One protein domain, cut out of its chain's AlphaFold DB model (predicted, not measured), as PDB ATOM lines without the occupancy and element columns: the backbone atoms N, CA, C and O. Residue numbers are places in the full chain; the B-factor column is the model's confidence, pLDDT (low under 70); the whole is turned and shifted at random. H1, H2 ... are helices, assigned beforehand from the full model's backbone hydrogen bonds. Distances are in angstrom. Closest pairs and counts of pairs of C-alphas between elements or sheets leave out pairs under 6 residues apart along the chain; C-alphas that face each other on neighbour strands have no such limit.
ATOM      1  N   ARG A 109     -13.935 -28.600  54.094       97.81
ATOM      2  CA  ARG A 109     -13.542 -27.665  53.032       97.81
ATOM      3  C   ARG A 109     -12.129 -27.129  53.217       97.81
ATOM      4  O   ARG A 109     -11.369 -27.107  52.258       97.81
ATOM      5  N   ALA A 110     -11.728 -26.822  54.446       97.75
ATOM      6  CA  ALA A 110     -10.366 -26.416  54.759       97.75
ATOM      7  C   ALA A 110      -9.361 -27.545  54.473       97.75
ATOM      8  O   ALA A 110      -8.261 -27.276  53.987       97.75
ATOM      9  N   ALA A 111      -9.734 -28.808  54.715       98.19
ATOM     10  CA  ALA A 111      -8.910 -29.954  54.330       98.19
ATOM     11  C   ALA A 111      -8.808 -30.084  52.801       98.19
ATOM     12  O   ALA A 111      -7.712 -30.253  52.274       98.19
ATOM     13  N   GLU A 112      -9.915 -29.962  52.069       98.38
ATOM     14  CA  GLU A 112      -9.920 -30.005  50.599       98.38
ATOM     15  C   GLU A 112      -9.098 -28.858  49.990       98.38
ATOM     16  O   GLU A 112      -8.255 -29.080  49.116       98.38
ATOM     17  N   ALA A 113      -9.269 -27.643  50.514       98.19
ATOM     18  CA  ALA A 113      -8.509 -26.464  50.131       98.19
ATOM     19  C   ALA A 113      -7.012 -26.646  50.404       98.19
ATOM     20  O   ALA A 113      -6.188 -26.313  49.547       98.19
ATOM     21  N   TYR A 114      -6.645 -27.236  51.548       97.88
ATOM     22  CA  TYR A 114      -5.268 -27.648  51.831       97.88
ATOM     23  C   TYR A 114      -4.766 -28.669  50.807       97.88
ATOM     24  O   TYR A 114      -3.683 -28.482  50.259       97.88
ATOM     25  N   GLY A 115      -5.542 -29.711  50.498       97.62
ATOM     26  CA  GLY A 115      -5.169 -30.736  49.522       97.62
ATOM     27  C   GLY A 115      -4.871 -30.150  48.141       97.62
ATOM     28  O   GLY A 115      -3.848 -30.479  47.533       97.62
ATOM     29  N   ILE A 116      -5.710 -29.231  47.658       97.38
ATOM     30  CA  ILE A 116      -5.480 -28.523  46.388       97.38
ATOM     31  C   ILE A 116      -4.252 -27.618  46.486       97.38
ATOM     32  O   ILE A 116      -3.355 -27.708  45.646       97.38
ATOM     33  N   THR A 117      -4.172 -26.801  47.540       96.19
ATOM     34  CA  THR A 117      -3.049 -25.888  47.794       96.19
ATOM     35  C   THR A 117      -1.719 -26.634  47.805       96.19
ATOM     36  O   THR A 117      -0.779 -26.241  47.118       96.19
ATOM     37  N   HIS A 118      -1.641 -27.736  48.550       95.81
ATOM     38  CA  HIS A 118      -0.441 -28.546  48.697       95.81
ATOM     39  C   HIS A 118       0.049 -29.059  47.339       95.81
ATOM     40  O   HIS A 118       1.228 -28.928  47.019       95.81
ATOM     41  N   ASN A 119      -0.857 -29.584  46.510       94.75
ATOM     42  CA  ASN A 119      -0.509 -30.053  45.172       94.75
ATOM     43  C   ASN A 119      -0.076 -28.901  44.256       94.75
ATOM     44  O   ASN A 119       0.966 -29.000  43.608       94.75
ATOM     45  N   ASN A 120      -0.831 -27.802  44.217       93.88
ATOM     46  CA  ASN A 120      -0.551 -26.692  43.310       93.88
ATOM     47  C   ASN A 120       0.761 -25.976  43.674       93.88
ATOM     48  O   ASN A 120       1.537 -25.635  42.780       93.88
ATOM     49  N   LEU A 121       1.071 -25.806  44.966       91.31
ATOM     50  CA  LEU A 121       2.305 -25.148  45.414       91.31
ATOM     51  C   LEU A 121       3.578 -25.892  44.989       91.31
ATOM     52  O   LEU A 121       4.628 -25.265  44.867       91.31
ATOM     53  N   THR A 122       3.496 -27.198  44.700       89.38
ATOM     54  CA  THR A 122       4.633 -27.941  44.126       89.38
ATOM     55  C   THR A 122       5.012 -27.468  42.720       89.38
ATOM     56  O   THR A 122       6.160 -27.649  42.316       89.38
ATOM     57  N   LEU A 123       4.081 -26.833  41.996       88.00
ATOM     58  CA  LEU A 123       4.301 -26.253  40.670       88.00
ATOM     59  C   LEU A 123       4.433 -24.727  40.692       88.00
ATOM     60  O   LEU A 123       5.209 -24.195  39.908       88.00
ATOM     61  N   MET A 124       3.737 -24.017  41.591       82.25
ATOM     62  CA  MET A 124       3.725 -22.540  41.627       82.25
ATOM     63  C   MET A 124       5.100 -21.886  41.863       82.25
ATOM     64  O   MET A 124       5.256 -20.688  41.657       82.25
ATOM     65  N   GLY A 125       6.109 -22.644  42.309       77.56
ATOM     66  CA  GLY A 125       7.493 -22.161  42.374       77.56
ATOM     67  C   GLY A 125       8.198 -22.058  41.012       77.56
ATOM     68  O   GLY A 125       9.309 -21.533  40.956       77.56
ATOM     69  N   GLY A 126       7.598 -22.583  39.939       75.81
ATOM     70  CA  GLY A 126       8.057 -22.433  38.555       75.81
ATOM     71  C   GLY A 126       7.209 -21.435  37.760       75.81
ATOM     72  O   GLY A 126       6.216 -20.918  38.259       75.81
ATOM     73  N   ASP A 127       7.566 -21.211  36.493       78.50
ATOM     74  CA  ASP A 127       6.844 -20.311  35.575       78.50
ATOM     75  C   ASP A 127       5.545 -20.943  35.013       78.50
ATOM     76  O   ASP A 127       5.206 -20.746  33.848       78.50
ATOM     77  N   PHE A 128       4.839 -21.748  35.817       81.69
ATOM     78  CA  PHE A 128       3.560 -22.355  35.440       81.69
ATOM     79  C   PHE A 128       2.410 -21.432  35.843       81.69
ATOM     80  O   PHE A 128       2.246 -21.097  37.016       81.69
ATOM     81  N   GLY A 129       1.594 -21.044  34.870       75.00
ATOM     82  CA  GLY A 129       0.368 -20.297  35.087       75.00
ATOM     83  C   GLY A 129      -0.810 -21.181  35.528       75.00
ATOM     84  O   GLY A 129      -0.739 -22.415  35.483       75.00
ATOM     85  N   PRO A 130      -1.945 -20.559  35.903       74.31
ATOM     86  CA  PRO A 130      -3.137 -21.262  36.390       74.31
ATOM     87  C   PRO A 130      -3.661 -22.354  35.442       74.31
ATOM     88  O   PRO A 130      -3.980 -23.460  35.881       74.31
ATOM     89  N   LEU A 131      -3.658 -22.094  34.127       76.44
ATOM     90  CA  LEU A 131      -4.108 -23.054  33.107       76.44
ATOM     91  C   LEU A 131      -3.220 -24.304  33.018       76.44
ATOM     92  O   LEU A 131      -3.690 -25.385  32.666       76.44
ATOM     93  N   GLU A 132      -1.925 -24.182  33.308       84.31
ATOM     94  CA  GLU A 132      -1.015 -25.331  33.307       84.31
ATOM     95  C   GLU A 132      -1.183 -26.160  34.575       84.31
ATOM     96  O   GLU A 132      -1.199 -27.389  34.504       84.31
ATOM     97  N   ILE A 133      -1.387 -25.499  35.716       87.56
ATOM     98  CA  ILE A 133      -1.664 -26.155  36.996       87.56
ATOM     99  C   ILE A 133      -2.988 -26.930  36.934       87.56
ATOM    100  O   ILE A 133      -3.048 -28.063  37.414       87.56
ATOM    101  N   GLN A 134      -4.020 -26.389  36.279       87.44
ATOM    102  CA  GLN A 134      -5.308 -27.067  36.080       87.44
ATOM    103  C   GLN A 134      -5.156 -28.452  35.430       87.44
ATOM    104  O   GLN A 134      -5.890 -29.377  35.770       87.44
ATOM    105  N   ARG A 135      -4.171 -28.648  34.542       90.94
ATOM    106  CA  ARG A 135      -3.956 -29.935  33.853       90.94
ATOM    107  C   ARG A 135      -3.573 -31.081  34.790       90.94
ATOM    108  O   ARG A 135      -3.628 -32.239  34.378       90.94
ATOM    109  N   LEU A 136      -3.204 -30.784  36.038       92.62
ATOM    110  CA  LEU A 136      -3.012 -31.787  37.085       92.62
ATOM    111  C   LEU A 136      -4.312 -32.457  37.540       92.62
ATOM    112  O   LEU A 136      -4.241 -33.440  38.282       92.62
ATOM    113  N   TRP A 137      -5.465 -31.927  37.147       95.56
ATOM    114  CA  TRP A 137      -6.759 -32.285  37.698       95.56
ATOM    115  C   TRP A 137      -7.721 -32.782  36.613       95.56
ATOM    116  O   TRP A 137      -7.586 -32.449  35.430       95.56
ATOM    117  N   GLU A 138      -8.675 -33.619  37.009       95.44
ATOM    118  CA  GLU A 138      -9.869 -33.921  36.227       95.44
ATOM    119  C   GLU A 138     -10.776 -32.695  36.232       95.44
ATOM    120  O   GLU A 138     -11.188 -32.212  37.283       95.44
ATOM    121  N   GLU A 139     -11.019 -32.134  35.051       91.25
ATOM    122  CA  GLU A 139     -11.434 -30.736  34.922       91.25
ATOM    123  C   GLU A 139     -12.811 -30.469  35.533       91.25
ATOM    124  O   GLU A 139     -12.984 -29.493  36.262       91.25
ATOM    125  N   THR A 140     -13.777 -31.356  35.287       91.19
ATOM    126  CA  THR A 140     -15.145 -31.210  35.794       91.19
ATOM    127  C   THR A 140     -15.234 -31.426  37.300       91.19
ATOM    128  O   THR A 140     -15.903 -30.669  38.002       91.19
ATOM    129  N   GLU A 141     -14.531 -32.431  37.815       93.94
ATOM    130  CA  GLU A 141     -14.489 -32.759  39.241       93.94
ATOM    131  C   GLU A 141     -13.759 -31.664  40.029       93.94
ATOM    132  O   GLU A 141     -14.221 -31.239  41.087       93.94
ATOM    133  N   TYR A 142     -12.664 -31.139  39.477       95.06
ATOM    134  CA  TYR A 142     -11.916 -30.026  40.050       95.06
ATOM    135  C   TYR A 142     -12.737 -28.742  40.088       95.06
ATOM    136  O   TYR A 142     -12.819 -28.104  41.137       95.06
ATOM    137  N   ALA A 143     -13.401 -28.396  38.982       93.75
ATOM    138  CA  ALA A 143     -14.287 -27.241  38.925       93.75
ATOM    139  C   ALA A 143     -15.442 -27.360  39.931       93.75
ATOM    140  O   ALA A 143     -15.781 -26.378  40.587       93.75
ATOM    141  N   ALA A 144     -16.007 -28.558  40.114       93.94
ATOM    142  CA  ALA A 144     -17.059 -28.793  41.101       93.94
ATOM    143  C   ALA A 144     -16.571 -28.597  42.548       93.94
ATOM    144  O   ALA A 144     -17.284 -28.006  43.361       93.94
ATOM    145  N   VAL A 145     -15.358 -29.058  42.882       96.06
ATOM    146  CA  VAL A 145     -14.759 -28.809  44.206       96.06
ATOM    147  C   VAL A 145     -14.489 -27.317  44.402       96.06
ATOM    148  O   VAL A 145     -14.899 -26.758  45.415       96.06
ATOM    149  N   LEU A 146     -13.870 -26.647  43.426       95.81
ATOM    150  CA  LEU A 146     -13.579 -25.215  43.520       95.81
ATOM    151  C   LEU A 146     -14.841 -24.353  43.629       95.81
ATOM    152  O   LEU A 146     -14.846 -23.403  44.405       95.81
ATOM    153  N   ALA A 147     -15.912 -24.691  42.909       95.00
ATOM    154  CA  ALA A 147     -17.184 -23.981  43.003       95.00
ATOM    155  C   ALA A 147     -17.799 -24.083  44.411       95.00
ATOM    156  O   ALA A 147     -18.273 -23.085  44.953       95.00
ATOM    157  N   ASP A 148     -17.759 -25.269  45.030       95.94
ATOM    158  CA  ASP A 148     -18.211 -25.463  46.414       95.94
ATOM    159  C   ASP A 148     -17.340 -24.691  47.413       95.94
ATOM    160  O   ASP A 148     -17.877 -24.031  48.302       95.94
ATOM    161  N   LEU A 149     -16.013 -24.703  47.247       96.81
ATOM    162  CA  LEU A 149     -15.097 -23.929  48.091       96.81
ATOM    163  C   LEU A 149     -15.313 -22.413  47.941       96.81
ATOM    164  O   LEU A 149     -15.368 -21.703  48.946       96.81
ATOM    165  N   ALA A 150     -15.503 -21.921  46.712       95.94
ATOM    166  CA  ALA A 150     -15.802 -20.518  46.421       95.94
ATOM    167  C   ALA A 150     -17.097 -20.058  47.098       95.94
ATOM    168  O   ALA A 150     -17.121 -19.008  47.738       95.94
ATOM    169  N   ALA A 151     -18.155 -20.872  47.023       94.81
ATOM    170  CA  ALA A 151     -19.447 -20.578  47.643       94.81
ATOM    171  C   ALA A 151     -19.386 -20.455  49.179       94.81
ATOM    172  O   ALA A 151     -20.317 -19.923  49.785       94.81
ATOM    173  N   HIS A 152     -18.307 -20.940  49.801       95.75
ATOM    174  CA  HIS A 152     -18.088 -20.907  51.248       95.75
ATOM    175  C   HIS A 152     -16.881 -20.055  51.663       95.75
ATOM    176  O   HIS A 152     -16.506 -20.091  52.829       95.75
ATOM    177  N   GLU A 153     -16.290 -19.283  50.743       95.00
ATOM    178  CA  GLU A 153     -15.117 -18.433  51.011       95.00
ATOM    179  C   GLU A 153     -13.885 -19.217  51.528       95.00
ATOM    180  O   GLU A 153     -13.032 -18.670  52.225       95.00
ATOM    181  N   GLU A 154     -13.757 -20.497  51.156       96.19
ATOM    182  CA  GLU A 154     -12.667 -21.401  51.567       96.19
ATOM    183  C   GLU A 154     -11.779 -21.804  50.373       96.19
ATOM    184  O   GLU A 154     -11.356 -22.953  50.247       96.19
ATOM    185  N   LEU A 155     -11.514 -20.873  49.450       96.19
ATOM    186  CA  LEU A 155     -10.699 -21.165  48.269       96.19
ATOM    187  C   LEU A 155      -9.258 -21.580  48.626       96.19
ATOM    188  O   LEU A 155      -8.678 -21.056  49.582       96.19
ATOM    189  N   PRO A 156      -8.647 -22.490  47.840       95.31
ATOM    190  CA  PRO A 156      -7.239 -22.843  47.991       95.31
ATOM    191  C   PRO A 156      -6.325 -21.624  47.832       95.31
ATOM    192  O   PRO A 156      -6.606 -20.706  47.065       95.31
ATOM    193  N   VAL A 157      -5.172 -21.637  48.502       92.00
ATOM    194  CA  VAL A 157      -4.178 -20.569  48.344       92.00
ATOM    195  C   VAL A 157      -3.666 -20.559  46.905       92.00
ATOM    196  O   VAL A 157      -3.259 -21.596  46.382       92.00
ATOM    197  N   GLY A 158      -3.638 -19.372  46.294       88.50
ATOM    198  CA  GLY A 158      -3.195 -19.181  44.910       88.50
ATOM    199  C   GLY A 158      -4.292 -19.378  43.861       88.50
ATOM    200  O   GLY A 158      -3.962 -19.432  42.683       88.50
ATOM    201  N   ILE A 159      -5.554 -19.499  44.286       90.75
ATOM    202  CA  ILE A 159      -6.738 -19.496  43.422       90.75
ATOM    203  C   ILE A 159      -7.698 -18.439  43.958       90.75
ATOM    204  O   ILE A 159      -7.977 -18.415  45.160       90.75
ATOM    205  N   ASP A 160      -8.212 -17.584  43.084       91.81
ATOM    206  CA  ASP A 160      -9.258 -16.625  43.430       91.81
ATOM    207  C   ASP A 160     -10.587 -16.913  42.711       91.81
ATOM    208  O   ASP A 160     -10.746 -17.907  42.004       91.81
ATOM    209  N   GLY A 161     -11.600 -16.079  42.964       91.56
ATOM    210  CA  GLY A 161     -12.919 -16.252  42.355       91.56
ATOM    211  C   GLY A 161     -12.919 -16.052  40.837       91.56
ATOM    212  O   GLY A 161     -13.699 -16.705  40.149       91.56
ATOM    213  N   GLU A 162     -12.030 -15.204  40.305       91.25
ATOM    214  CA  GLU A 162     -11.928 -14.968  38.861       91.25
ATOM    215  C   GLU A 162     -11.377 -16.212  38.153       91.25
ATOM    216  O   GLU A 162     -11.874 -16.581  37.086       91.25
ATOM    217  N   ASP A 163     -10.421 -16.910  38.775       90.62
ATOM    218  CA  ASP A 163      -9.913 -18.195  38.284       90.62
ATOM    219  C   ASP A 163     -11.027 -19.253  38.190       90.62
ATOM    220  O   ASP A 163     -11.125 -19.987  37.199       90.62
ATOM    221  N   VAL A 164     -11.890 -19.335  39.211       91.81
ATOM    222  CA  VAL A 164     -13.014 -20.287  39.247       91.81
ATOM    223  C   VAL A 164     -14.042 -19.963  38.167       91.81
ATOM    224  O   VAL A 164     -14.462 -20.859  37.430       91.81
ATOM    225  N   ASP A 165     -14.415 -18.690  38.027       91.50
ATOM    226  CA  ASP A 165     -15.352 -18.239  36.997       91.50
ATOM    227  C   ASP A 165     -14.810 -18.502  35.584       91.50
ATOM    228  O   ASP A 165     -15.549 -18.954  34.702       91.50
ATOM    229  N   ALA A 166     -13.509 -18.281  35.365       90.38
ATOM    230  CA  ALA A 166     -12.850 -18.564  34.095       90.38
ATOM    231  C   ALA A 166     -12.882 -20.062  33.755       90.38
ATOM    232  O   ALA A 166     -13.228 -20.428  32.627       90.38
ATOM    233  N   LEU A 167     -12.588 -20.928  34.730       89.81
ATOM    234  CA  LEU A 167     -12.639 -22.382  34.573       89.81
ATOM    235  C   LEU A 167     -14.052 -22.871  34.219       89.81
ATOM    236  O   LEU A 167     -14.236 -23.623  33.260       89.81
ATOM    237  N   ILE A 168     -15.063 -22.420  34.965       90.38
ATOM    238  CA  ILE A 168     -16.465 -22.782  34.715       90.38
ATOM    239  C   ILE A 168     -16.914 -22.269  33.341       90.38
ATOM    240  O   ILE A 168     -17.571 -22.997  32.590       90.38
ATOM    241  N   GLY A 169     -16.541 -21.037  32.989       89.31
ATOM    242  CA  GLY A 169     -16.844 -20.436  31.694       89.31
ATOM    243  C   GLY A 169     -16.239 -21.214  30.524       89.31
ATOM    244  O   GLY A 169     -16.926 -21.450  29.527       89.31
ATOM    245  N   GLN A 170     -14.987 -21.664  30.656       88.44
ATOM    246  CA  GLN A 170     -14.330 -22.506  29.656       88.44
ATOM    247  C   GLN A 170     -15.069 -23.838  29.479       88.44
ATOM    248  O   GLN A 170     -15.431 -24.194  28.357       88.44
ATOM    249  N   LEU A 171     -15.361 -24.541  30.575       88.56
ATOM    250  CA  LEU A 171     -16.049 -25.834  30.531       88.56
ATOM    251  C   LEU A 171     -17.455 -25.724  29.928       88.56
ATOM    252  O   LEU A 171     -17.861 -26.566  29.124       88.56
ATOM    253  N   ALA A 172     -18.182 -24.648  30.237       88.94
ATOM    254  CA  ALA A 172     -19.473 -24.365  29.618       88.94
ATOM    255  C   ALA A 172     -19.354 -24.131  28.100       88.94
ATOM    256  O   ALA A 172     -20.179 -24.639  27.337       88.94
ATOM    257  N   ALA A 173     -18.327 -23.403  27.648       88.69
ATOM    258  CA  ALA A 173     -18.074 -23.166  26.226       88.69
ATOM    259  C   ALA A 173     -17.685 -24.450  25.468       88.69
ATOM    260  O   ALA A 173     -18.017 -24.597  24.291       88.69
ATOM    261  N   GLU A 174     -17.032 -25.393  26.146       87.50
ATOM    262  CA  GLU A 174     -16.648 -26.705  25.611       87.50
ATOM    263  C   GLU A 174     -17.786 -27.745  25.652       87.50
ATOM    264  O   GLU A 174     -17.621 -28.867  25.176       87.50
ATOM    265  N   GLY A 175     -18.966 -27.374  26.165       84.12
ATOM    266  CA  GLY A 175     -20.133 -28.257  26.237       84.12
ATOM    267  C   GLY A 175     -20.152 -29.192  27.450       84.12
ATOM    268  O   GLY A 175     -20.963 -30.117  27.481       84.12
TER     269      GLY A 175
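This is residues 109 to 175 of the 235 residues of an uncharacterized protein of bacterium (UniProt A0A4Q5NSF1). Three helices form the sides of a rough triangle: the long H1 on one side, H3 on another, with the start of H1 near the end of H3, and the short H2 between their other ends. H4 folds back along H3 as the second half of a helical hairpin, and the link between these two, residues 152 to 160, crosses from the end of H3 over to H1 and back to the start of H4. The printed part has 67 residues with four named helices, in the order H1, H2, H3, H4, and no named strand, and its class is all helix. The whole is compact and rounded, with a radius of gyration of the C-alphas of 11.3 A and spans of 32 by 27 by 19 A.

H1 covers residues 109 to 124 and is 21.3 A long from its first C-alpha, at (-13.542, -27.665, 53.032), to its last. It has a kink of 25 degrees near residue 118. H2, residues 130 to 134, measures 6.2 A in the same way. H3, residues 139 to 151, is 18.1 A long and begins with C-alpha 139 at (-11.434, -30.736, 34.922). H4, residues 161 to 173, is 18.3 A long and ends with C-alpha 173 at (-18.074, -23.166, 26.226).

H1 and H2 only just touch, with 3 pairs of C-alphas within 8 A; H1 does so with residues 120 to 124 alone, and the closest C-alphas are those of Asn 120 and Ile 133, 6.4 A apart. H2 and H3 meet only through their link. H1 and H3 are close but not clearly touching: their closest C-alphas, those of Arg 109 and Leu 149, are 6.4 A apart, and the helices run opposite ways at a steep tilt of 56 degrees. H3 and H4 form a helical hairpin. They touch, with 8 pairs of C-alphas within 8 A, the closest being those of Ala 143 and Ile 168 at 6.5 A, and they run opposite ways at a steep tilt of 40 degrees. H2 and H4 are close but not clearly touching, with the closest C-alphas, those of Pro 130 and Asp 163, 7.7 A apart. H1 and H4 are apart. In H2, H3 and H4 every O i to N i+4 pair is within hydrogen-bond range; in H1, 10 of 12 are.

The two C-alphas farthest apart, those of Gly 125 and Gly 175, are 32.6 A from each other. The printed part has no cut. The links H1 to H2 and H2 to H3 are tight, the link H3 to H4 is short, and no link is long. The mean pLDDT of the printed part is 91.1, that of H2 is 82, and no printed residue is under 70.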